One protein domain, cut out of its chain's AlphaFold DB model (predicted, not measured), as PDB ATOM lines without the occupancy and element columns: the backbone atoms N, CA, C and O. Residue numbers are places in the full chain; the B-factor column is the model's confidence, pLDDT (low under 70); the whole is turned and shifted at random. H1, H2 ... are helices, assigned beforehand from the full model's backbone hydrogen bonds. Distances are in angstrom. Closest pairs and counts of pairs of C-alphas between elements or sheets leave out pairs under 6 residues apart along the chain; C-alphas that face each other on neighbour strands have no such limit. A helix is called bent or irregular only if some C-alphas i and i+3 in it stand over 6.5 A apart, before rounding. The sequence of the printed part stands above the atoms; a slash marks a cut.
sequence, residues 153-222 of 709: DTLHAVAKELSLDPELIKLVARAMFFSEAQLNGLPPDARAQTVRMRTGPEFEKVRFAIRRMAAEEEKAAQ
ATOM      1  N   ASP A 153     219.237 120.206 158.327       93.25
ATOM      2  CA  ASP A 153     220.502 120.161 159.067       93.25
ATOM      3  C   ASP A 153     221.054 121.550 159.424       93.25
ATOM      4  O   ASP A 153     221.467 121.785 160.562       93.25
ATOM      5  N   THR A 154     221.045 122.499 158.478       93.56
ATOM      6  CA  THR A 154     221.519 123.872 158.732       93.56
ATOM      7  C   THR A 154     220.622 124.597 159.726       93.56
ATOM      8  O   THR A 154     221.113 125.315 160.599       93.56
ATOM      9  N   LEU A 155     219.311 124.353 159.651       96.06
ATOM     10  CA  LEU A 155     218.343 124.932 160.572       96.06
ATOM     11  C   LEU A 155     218.535 124.381 161.993       96.06
ATOM     12  O   LEU A 155     218.599 125.162 162.942       96.06
ATOM     13  N   HIS A 156     218.723 123.066 162.148       95.31
ATOM     14  CA  HIS A 156     219.030 122.455 163.445       95.31
ATOM     15  C   HIS A 156     220.380 122.905 164.019       95.31
ATOM     16  O   HIS A 156     220.485 123.112 165.230       95.31
ATOM     17  N   ALA A 157     221.405 123.087 163.182       95.69
ATOM     18  CA  ALA A 157     222.710 123.577 163.621       95.69
ATOM     19  C   ALA A 157     222.617 124.998 164.202       95.69
ATOM     20  O   ALA A 157     223.096 125.241 165.312       95.69
ATOM     21  N   VAL A 158     221.936 125.910 163.501       95.12
ATOM     22  CA  VAL A 158     221.740 127.299 163.948       95.12
ATOM     23  C   VAL A 158     220.819 127.373 165.170       95.12
ATOM     24  O   VAL A 158     221.104 128.120 166.109       95.12
ATOM     25  N   ALA A 159     219.756 126.562 165.205       96.75
ATOM     26  CA  ALA A 159     218.870 126.435 166.361       96.75
ATOM     27  C   ALA A 159     219.642 126.002 167.618       96.75
ATOM     28  O   ALA A 159     219.531 126.631 168.673       96.75
ATOM     29  N   LYS A 160     220.498 124.981 167.490       97.44
ATOM     30  CA  LYS A 160     221.341 124.479 168.581       97.44
ATOM     31  C   LYS A 160     222.368 125.510 169.045       97.44
ATOM     32  O   LYS A 160     222.571 125.653 170.247       97.44
ATOM     33  N   GLU A 161     223.002 126.229 168.121       96.81
ATOM     34  CA  GLU A 161     224.001 127.255 168.446       96.81
ATOM     35  C   GLU A 161     223.394 128.414 169.248       96.81
ATOM     36  O   GLU A 161     223.985 128.875 170.224       96.81
ATOM     37  N   LEU A 162     222.192 128.860 168.877       96.06
ATOM     38  CA  LEU A 162     221.522 129.995 169.515       96.06
ATOM     39  C   LEU A 162     220.592 129.595 170.668       96.06
ATOM     40  O   LEU A 162     219.981 130.471 171.282       96.06
ATOM     41  N   SER A 163     220.504 128.296 170.981       96.81
ATOM     42  CA  SER A 163     219.552 127.738 171.954       96.81
ATOM     43  C   SER A 163     218.103 128.162 171.662       96.81
ATOM     44  O   SER A 163     217.366 128.567 172.560       96.81
ATOM     45  N   LEU A 164     217.719 128.115 170.385       97.25
ATOM     46  CA  LEU A 164     216.386 128.448 169.884       97.25
ATOM     47  C   LEU A 164     215.656 127.182 169.429       97.25
ATOM     48  O   LEU A 164     216.281 126.209 169.012       97.25
ATOM     49  N   ASP A 165     214.327 127.214 169.474       97.62
ATOM     50  CA  ASP A 165     213.493 126.157 168.904       97.62
ATOM     51  C   ASP A 165     213.535 126.226 167.359       97.62
ATOM     52  O   ASP A 165     213.258 127.296 166.797       97.62
ATOM     53  N   PRO A 166     213.888 125.134 166.649       96.62
ATOM     54  CA  PRO A 166     213.876 125.093 165.187       96.62
ATOM     55  C   PRO A 166     212.513 125.460 164.578       96.62
ATOM     56  O   PRO A 166     212.473 126.146 163.553       96.62
ATOM     57  N   GLU A 167     211.399 125.080 165.207       97.19
ATOM     58  CA  GLU A 167     210.060 125.400 164.694       97.19
ATOM     59  C   GLU A 167     209.740 126.893 164.838       97.19
ATOM     60  O   GLU A 167     209.134 127.497 163.948       97.19
ATOM     61  N   LEU A 168     210.252 127.538 165.890       97.38
ATOM     62  CA  LEU A 168     210.137 128.987 166.056       97.38
ATOM     63  C   LEU A 168     210.913 129.747 164.971       97.38
ATOM     64  O   LEU A 168     210.433 130.763 164.468       97.38
ATOM     65  N   ILE A 169     212.083 129.240 164.567       97.19
ATOM     66  CA  ILE A 169     212.854 129.806 163.449       97.19
ATOM     67  C   ILE A 169     212.063 129.684 162.143       97.19
ATOM     68  O   ILE A 169     211.962 130.671 161.412       97.19
ATOM     69  N   LYS A 170     211.454 128.521 161.860       96.56
ATOM     70  CA  LYS A 170     210.600 128.320 160.672       96.56
ATOM     71  C   LYS A 170     209.403 129.277 160.673       96.56
ATOM     72  O   LYS A 170     209.098 129.879 159.640       96.56
ATOM     73  N   LEU A 171     208.749 129.452 161.822       97.06
ATOM     74  CA  LEU A 171     207.585 130.326 161.968       97.06
ATOM     75  C   LEU A 171     207.940 131.804 161.748       97.06
ATOM     76  O   LEU A 171     207.294 132.477 160.944       97.06
ATOM     77  N   VAL A 172     209.000 132.299 162.398       97.50
ATOM     78  CA  VAL A 172     209.453 133.693 162.238       97.50
ATOM     79  C   VAL A 172     209.989 133.935 160.828       97.50
ATOM     80  O   VAL A 172     209.744 135.000 160.267       97.50
ATOM     81  N   ALA A 173     210.647 132.951 160.206       96.50
ATOM     82  CA  ALA A 173     211.056 133.050 158.808       96.50
ATOM     83  C   ALA A 173     209.836 133.257 157.906       96.50
ATOM     84  O   ALA A 173     209.792 134.251 157.184       96.50
ATOM     85  N   ARG A 174     208.801 132.409 158.011       96.12
ATOM     86  CA  ARG A 174     207.542 132.585 157.261       96.12
ATOM     87  C   ARG A 174     206.931 133.967 157.500       96.12
ATOM     88  O   ARG A 174     206.608 134.647 156.531       96.12
ATOM     89  N   ALA A 175     206.862 134.416 158.757       97.25
ATOM     90  CA  ALA A 175     206.373 135.747 159.127       97.25
ATOM     91  C   ALA A 175     207.158 136.885 158.439       97.25
ATOM     92  O   ALA A 175     206.573 137.876 157.999       97.25
ATOM     93  N   MET A 176     208.480 136.754 158.301       96.62
ATOM     94  CA  MET A 176     209.319 137.748 157.626       96.62
ATOM     95  C   MET A 176     209.056 137.833 156.113       96.62
ATOM     96  O   MET A 176     209.157 138.933 155.570       96.62
ATOM     97  N   PHE A 177     208.661 136.735 155.456       95.00
ATOM     98  CA  PHE A 177     208.433 136.682 154.001       95.00
ATOM     99  C   PHE A 177     207.028 137.086 153.535       95.00
ATOM    100  O   PHE A 177     206.816 137.199 152.329       95.00
ATOM    101  N   PHE A 178     206.078 137.350 154.439       94.88
ATOM    102  CA  PHE A 178     204.788 137.918 154.034       94.88
ATOM    103  C   PHE A 178     204.984 139.288 153.370       94.88
ATOM    104  O   PHE A 178     205.619 140.182 153.927       94.88
ATOM    105  N   SER A 179     204.413 139.485 152.186       95.62
ATOM    106  CA  SER A 179     204.266 140.838 151.636       95.62
ATOM    107  C   SER A 179     203.301 141.661 152.496       95.62
ATOM    108  O   SER A 179     202.438 141.096 153.166       95.62
ATOM    109  N   GLU A 180     203.390 142.994 152.450       95.06
ATOM    110  CA  GLU A 180     202.444 143.865 153.172       95.06
ATOM    111  C   GLU A 180     200.987 143.600 152.761       95.06
ATOM    112  O   GLU A 180     200.098 143.575 153.604       95.06
ATOM    113  N   ALA A 181     200.739 143.296 151.482       92.94
ATOM    114  CA  ALA A 181     199.407 142.933 151.000       92.94
ATOM    115  C   ALA A 181     198.889 141.629 151.634       92.94
ATOM    116  O   ALA A 181     197.739 141.566 152.059       92.94
ATOM    117  N   GLN A 182     199.738 140.601 151.742       94.88
ATOM    118  CA  GLN A 182     199.357 139.349 152.400       94.88
ATOM    119  C   GLN A 182     199.205 139.537 153.913       94.88
ATOM    120  O   GLN A 182     198.282 138.982 154.496       94.88
ATOM    121  N   LEU A 183     200.067 140.345 154.537       96.50
ATOM    122  CA  LEU A 183     199.981 140.687 155.955       96.50
ATOM    123  C   LEU A 183     198.665 141.412 156.274       96.50
ATOM    124  O   LEU A 183     198.032 141.112 157.283       96.50
ATOM    125  N   ASN A 184     198.229 142.315 155.395       93.62
ATOM    126  CA  ASN A 184     196.955 143.026 155.508       93.62
ATOM    127  C   ASN A 184     195.739 142.131 155.229       93.62
ATOM    128  O   ASN A 184     194.649 142.433 155.703       93.62
ATOM    129  N   GLY A 185     195.920 141.033 154.489       93.06
ATOM    130  CA  GLY A 185     194.883 140.028 154.244       93.06
ATOM    131  C   GLY A 185     194.685 139.023 155.384       93.06
ATOM    132  O   GLY A 185     193.721 138.260 155.350       93.06
ATOM    133  N   LEU A 186     195.574 138.991 156.386       95.06
ATOM    134  CA  LEU A 186     195.435 138.102 157.542       95.06
ATOM    135  C   LEU A 186     194.383 138.629 158.539       95.06
ATOM    136  O   LEU A 186     194.246 139.845 158.699       95.06
ATOM    137  N   PRO A 187     193.686 137.736 159.276       96.12
ATOM    138  CA  PRO A 187     192.845 138.127 160.407       96.12
ATOM    139  C   PRO A 187     193.614 139.022 161.393       96.12
ATOM    140  O   PRO A 187     194.815 138.811 161.573       96.12
ATOM    141  N   PRO A 188     192.958 139.982 162.068       93.38
ATOM    142  CA  PRO A 188     193.634 141.001 162.875       93.38
ATOM    143  C   PRO A 188     194.557 140.409 163.949       93.38
ATOM    144  O   PRO A 188     195.693 140.860 164.080       93.38
ATOM    145  N   ASP A 189     194.136 139.342 164.630       94.94
ATOM    146  CA  ASP A 189     194.956 138.664 165.644       94.94
ATOM    147  C   ASP A 189     196.210 138.017 165.029       94.94
ATOM    148  O   ASP A 189     197.320 138.153 165.547       94.94
ATOM    149  N   ALA A 190     196.059 137.369 163.868       95.94
ATOM    150  CA  ALA A 190     197.166 136.759 163.132       95.94
ATOM    151  C   ALA A 190     198.113 137.820 162.549       95.94
ATOM    152  O   ALA A 190     199.334 137.641 162.566       95.94
ATOM    153  N   ARG A 191     197.573 138.950 162.079       97.62
ATOM    154  CA  ARG A 191     198.346 140.108 161.619       97.62
ATOM    155  C   ARG A 191     199.157 140.699 162.768       97.62
ATOM    156  O   ARG A 191     200.365 140.849 162.611       97.62
ATOM    157  N   ALA A 192     198.542 140.957 163.922       96.81
ATOM    158  CA  ALA A 192     199.226 141.468 165.111       96.81
ATOM    159  C   ALA A 192     200.350 140.526 165.561       96.81
ATOM    160  O   ALA A 192     201.471 140.966 165.815       96.81
ATOM    161  N   GLN A 193     200.100 139.215 165.572       97.44
ATOM    162  CA  GLN A 193     201.117 138.221 165.910       97.44
ATOM    163  C   GLN A 193     202.261 138.176 164.881       97.44
ATOM    164  O   GLN A 193     203.430 138.079 165.256       97.44
ATOM    165  N   THR A 194     201.952 138.292 163.588       97.44
ATOM    166  CA  THR A 194     202.949 138.310 162.504       97.44
ATOM    167  C   THR A 194     203.789 139.589 162.542       97.44
ATOM    168  O   THR A 194     205.013 139.520 162.418       97.44
ATOM    169  N   VAL A 195     203.172 140.746 162.804       97.62
ATOM    170  CA  VAL A 195     203.872 142.020 163.043       97.62
ATOM    171  C   VAL A 195     204.781 141.893 164.261       97.62
ATOM    172  O   VAL A 195     205.968 142.192 164.169       97.62
ATOM    173  N   ARG A 196     204.275 141.340 165.367       97.50
ATOM    174  CA  ARG A 196     205.056 141.088 166.582       97.50
ATOM    175  C   ARG A 196     206.262 140.180 166.316       97.50
ATOM    176  O   ARG A 196     207.352 140.477 166.787       97.50
ATOM    177  N   MET A 197     206.128 139.138 165.494       98.12
ATOM    178  CA  MET A 197     207.267 138.312 165.056       98.12
ATOM    179  C   MET A 197     208.275 139.086 164.188       98.12
ATOM    180  O   MET A 197     209.489 138.883 164.305       98.12
ATOM    181  N   ARG A 198     207.800 140.008 163.342       97.62
ATOM    182  CA  ARG A 198     208.637 140.828 162.450       97.62
ATOM    183  C   ARG A 198     209.404 141.933 163.173       97.62
ATOM    184  O   ARG A 198     210.562 142.164 162.829       97.62
ATOM    185  N   THR A 199     208.794 142.596 164.151       97.19
ATOM    186  CA  THR A 199     209.344 143.812 164.776       97.19
ATOM    187  C   THR A 199     209.594 143.679 166.277       97.19
ATOM    188  O   THR A 199     210.477 144.353 166.803       97.19
ATOM    189  N   GLY A 200     208.899 142.775 166.971       97.88
ATOM    190  CA  GLY A 200     208.966 142.631 168.427       97.88
ATOM    191  C   GLY A 200     210.369 142.257 168.926       97.88
ATOM    192  O   GLY A 200     211.029 141.414 168.303       97.88
ATOM    193  N   PRO A 201     210.872 142.879 170.008       97.31
ATOM    194  CA  PRO A 201     212.238 142.675 170.502       97.31
ATOM    195  C   PRO A 201     212.520 141.236 170.960       97.31
ATOM    196  O   PRO A 201     213.657 140.770 170.878       97.31
ATOM    197  N   GLU A 202     211.501 140.496 171.389       96.50
ATOM    198  CA  GLU A 202     211.609 139.109 171.839       96.50
ATOM    199  C   GLU A 202     212.024 138.138 170.719       96.50
ATOM    200  O   GLU A 202     212.613 137.094 170.998       96.50
ATOM    201  N   PHE A 203     211.794 138.501 169.453       97.81
ATOM    202  CA  PHE A 203     212.170 137.690 168.291       97.81
ATOM    203  C   PHE A 203     213.478 138.150 167.632       97.81
ATOM    204  O   PHE A 203     213.880 137.571 166.625       97.81
ATOM    205  N   GLU A 204     214.192 139.145 168.178       97.75
ATOM    206  CA  GLU A 204     215.407 139.679 167.536       97.75
ATOM    207  C   GLU A 204     216.498 138.610 167.379       97.75
ATOM    208  O   GLU A 204     217.130 138.524 166.327       97.75
ATOM    209  N   LYS A 205     216.662 137.719 168.369       97.44
ATOM    210  CA  LYS A 205     217.596 136.580 168.271       97.44
ATOM    211  C   LYS A 205     217.229 135.626 167.130       97.44
ATOM    212  O   LYS A 205     218.114 135.140 166.429       97.44
ATOM    213  N   VAL A 206     215.934 135.388 166.921       97.69
ATOM    214  CA  VAL A 206     215.421 134.512 165.857       97.69
ATOM    215  C   VAL A 206     215.605 135.171 164.488       97.69
ATOM    216  O   VAL A 206     216.106 134.544 163.558       97.69
ATOM    217  N   ARG A 207     215.302 136.469 164.367       97.94
ATOM    218  CA  ARG A 207     215.542 137.242 163.137       97.94
ATOM    219  C   ARG A 207     217.024 137.315 162.784       97.94
ATOM    220  O   ARG A 207     217.379 137.209 161.612       97.94
ATOM    221  N   PHE A 208     217.898 137.453 163.781       97.06
ATOM    222  CA  PHE A 208     219.344 137.382 163.587       97.06
ATOM    223  C   PHE A 208     219.775 136.018 163.026       97.06
ATOM    224  O   PHE A 208     220.535 135.978 162.059       97.06
ATOM    225  N   ALA A 209     219.236 134.919 163.565       96.94
ATOM    226  CA  ALA A 209     219.473 133.566 163.061       96.94
ATOM    227  C   ALA A 209     219.096 133.430 161.575       96.94
ATOM    228  O   ALA A 209     219.889 132.948 160.768       96.94
ATOM    229  N   ILE A 210     217.913 133.928 161.204       97.12
ATOM    230  CA  ILE A 210     217.397 133.893 159.827       97.12
ATOM    231  C   ILE A 210     218.285 134.711 158.883       97.12
ATOM    232  O   ILE A 210     218.676 134.216 157.827       97.12
ATOM    233  N   ARG A 211     218.669 135.934 159.274       96.81
ATOM    234  CA  ARG A 211     219.585 136.781 158.485       96.81
ATOM    235  C   ARG A 211     220.952 136.120 158.304       96.81
ATOM    236  O   ARG A 211     221.541 136.230 157.232       96.81
ATOM    237  N   ARG A 212     221.458 135.429 159.330       95.50
ATOM    238  CA  ARG A 212     222.727 134.697 159.251       95.50
ATOM    239  C   ARG A 212     222.643 133.529 158.270       95.50
ATOM    240  O   ARG A 212     223.535 133.416 157.434       95.50
ATOM    241  N   MET A 213     221.579 132.726 158.322       95.69
ATOM    242  CA  MET A 213     221.361 131.635 157.358       95.69
ATOM    243  C   MET A 213     221.270 132.166 155.924       95.69
ATOM    244  O   MET A 213     221.957 131.658 155.044       95.69
ATOM    245  N   ALA A 214     220.512 133.246 155.703       94.50
ATOM    246  CA  ALA A 214     220.407 133.885 154.391       94.50
ATOM    247  C   ALA A 214     221.767 134.400 153.881       94.50
ATOM    248  O   ALA A 214     222.092 134.242 152.708       94.50
ATOM    249  N   ALA A 215     222.596 134.973 154.759       94.50
ATOM    250  CA  ALA A 215     223.933 135.440 154.397       94.50
ATOM    251  C   ALA A 215     224.916 134.288 154.115       94.50
ATOM    252  O   ALA A 215     225.798 134.429 153.269       94.50
ATOM    253  N   GLU A 216     224.809 133.163 154.825       92.94
ATOM    254  CA  GLU A 216     225.597 131.955 154.549       92.94
ATOM    255  C   GLU A 216     225.192 131.324 153.214       92.94
ATOM    256  O   GLU A 216     226.066 130.940 152.434       92.94
ATOM    257  N   GLU A 217     223.897 131.308 152.903       91.56
ATOM    258  CA  GLU A 217     223.379 130.865 151.611       91.56
ATOM    259  C   GLU A 217     223.816 131.792 150.471       91.56
ATOM    260  O   GLU A 217     224.304 131.322 149.443       91.56
ATOM    261  N   GLU A 218     223.725 133.111 150.653       90.88
ATOM    262  CA  GLU A 218     224.202 134.077 149.664       90.88
ATOM    263  C   GLU A 218     225.717 133.942 149.451       90.88
ATOM    264  O   GLU A 218     226.185 133.938 148.313       90.88
ATOM    265  N   LYS A 219     226.496 133.736 150.522       92.25
ATOM    266  CA  LYS A 219     227.929 133.421 150.417       92.25
ATOM    267  C   LYS A 219     228.179 132.105 149.689       92.25
ATOM    268  O   LYS A 219     229.140 132.036 148.929       92.25
ATOM    269  N   ALA A 220     227.354 131.081 149.893       88.00
ATOM    270  CA  ALA A 220     227.462 129.812 149.176       88.00
ATOM    271  C   ALA A 220     227.101 129.962 147.688       88.00
ATOM    272  O   ALA A 220     227.748 129.352 146.840       88.00
ATOM    273  N   ALA A 221     226.128 130.816 147.360       87.50
ATOM    274  CA  ALA A 221     225.736 131.130 145.988       87.50
ATOM    275  C   ALA A 221     226.767 132.015 145.263       87.50
ATOM    276  O   ALA A 221     226.993 131.851 144.064       87.50
ATOM    277  N   GLN A 222     227.403 132.944 145.982       85.94
ATOM    278  CA  GLN A 222     228.477 133.800 145.470       85.94
ATOM    279  C   GLN A 222     229.847 133.118 145.492       85.94
ATOM    280  O   GLN A 222     230.768 133.582 144.810       85.94
TER     281      GLN A 222
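This is residues 153 to 222 of the 709 residues of the protein "Hypothetical protein" of Eutreptiella gymnastica (UniProt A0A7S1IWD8). What does the model look like? H4 and H5 meet near residues 199 to 201 in a wide corner, and H2 sits in the middle, packed across both of them near that corner. H1 packs on H5 and on the first residues of H2, short H3 lies at the opposite end of the domain, and residues 217 to 222 of H5 stick out. What is it made of, and how large is it? The printed part has 70 residues with five named helices, H1 to H5 in chain order, and no named strand; the class is all helix. It is only just compact, close to loose, with a radius of gyration of the C-alphas of 13.0 A and spans of 36 by 28 by 19 A.

Where do the first helices run? H1 is residues 153 to 162, 14.4 A long, from C-alpha 153 at (220.502, 120.161, 159.067). H2 is residues 166 to 177, 17.0 A long, and H3 is residues 180 to 184. And the later ones? H4, residues 188 to 199, is 16.1 A long, from C-alpha 188 at (193.634, 141.001, 162.875). H5, residues 201 to 222, is the longest at 31.1 A and ends at C-alpha 222 at (228.477, 133.800, 145.470); it is irregular, with C-alphas 202 and 205 standing 7.4 A apart.

What does H1 touch? It touches residues 166 to 169 of H2, about perpendicular at 79 degrees, with Ala 159 and Pro 166 the closest C-alphas at 5.3 A. It touches residues 205 to 213 of H5 at a steep tilt of 42 degrees, opposite ways, the closest C-alphas being those of Val 158 and Ala 209, 6.7 A apart. What else meets the hub, H2? Its residues 172 to 176 touch residues 194 to 198 of H4, about perpendicular at 80 degrees, closest at the C-alphas of Ala 175 and Thr 194, 5.4 A. Its residues 168 to 173 touch residues 203 to 210 of H5, also at 80 degrees, closest at the C-alphas of Ile 169 and Val 206, 5.9 A. Where is H3? It only just touches H4, with 3 pairs of C-alphas within 8 A, the closest those of Leu 183 and Arg 191, 5.9 A; H3 and H5 are apart. Are the helix backbones complete? In H1, H2, H3 and H4 every O i to N i+4 pair is within hydrogen-bond range; in H5, 16 of 18 are.

How far does it reach? The two C-alphas farthest apart are those of Pro 188 and Gln 222, 39.6 A. Are there cuts or long links? The printed part has no cut, and the four links are tight. How confident is the model? The mean pLDDT of the printed part is 95.7, and no printed residue is under 70.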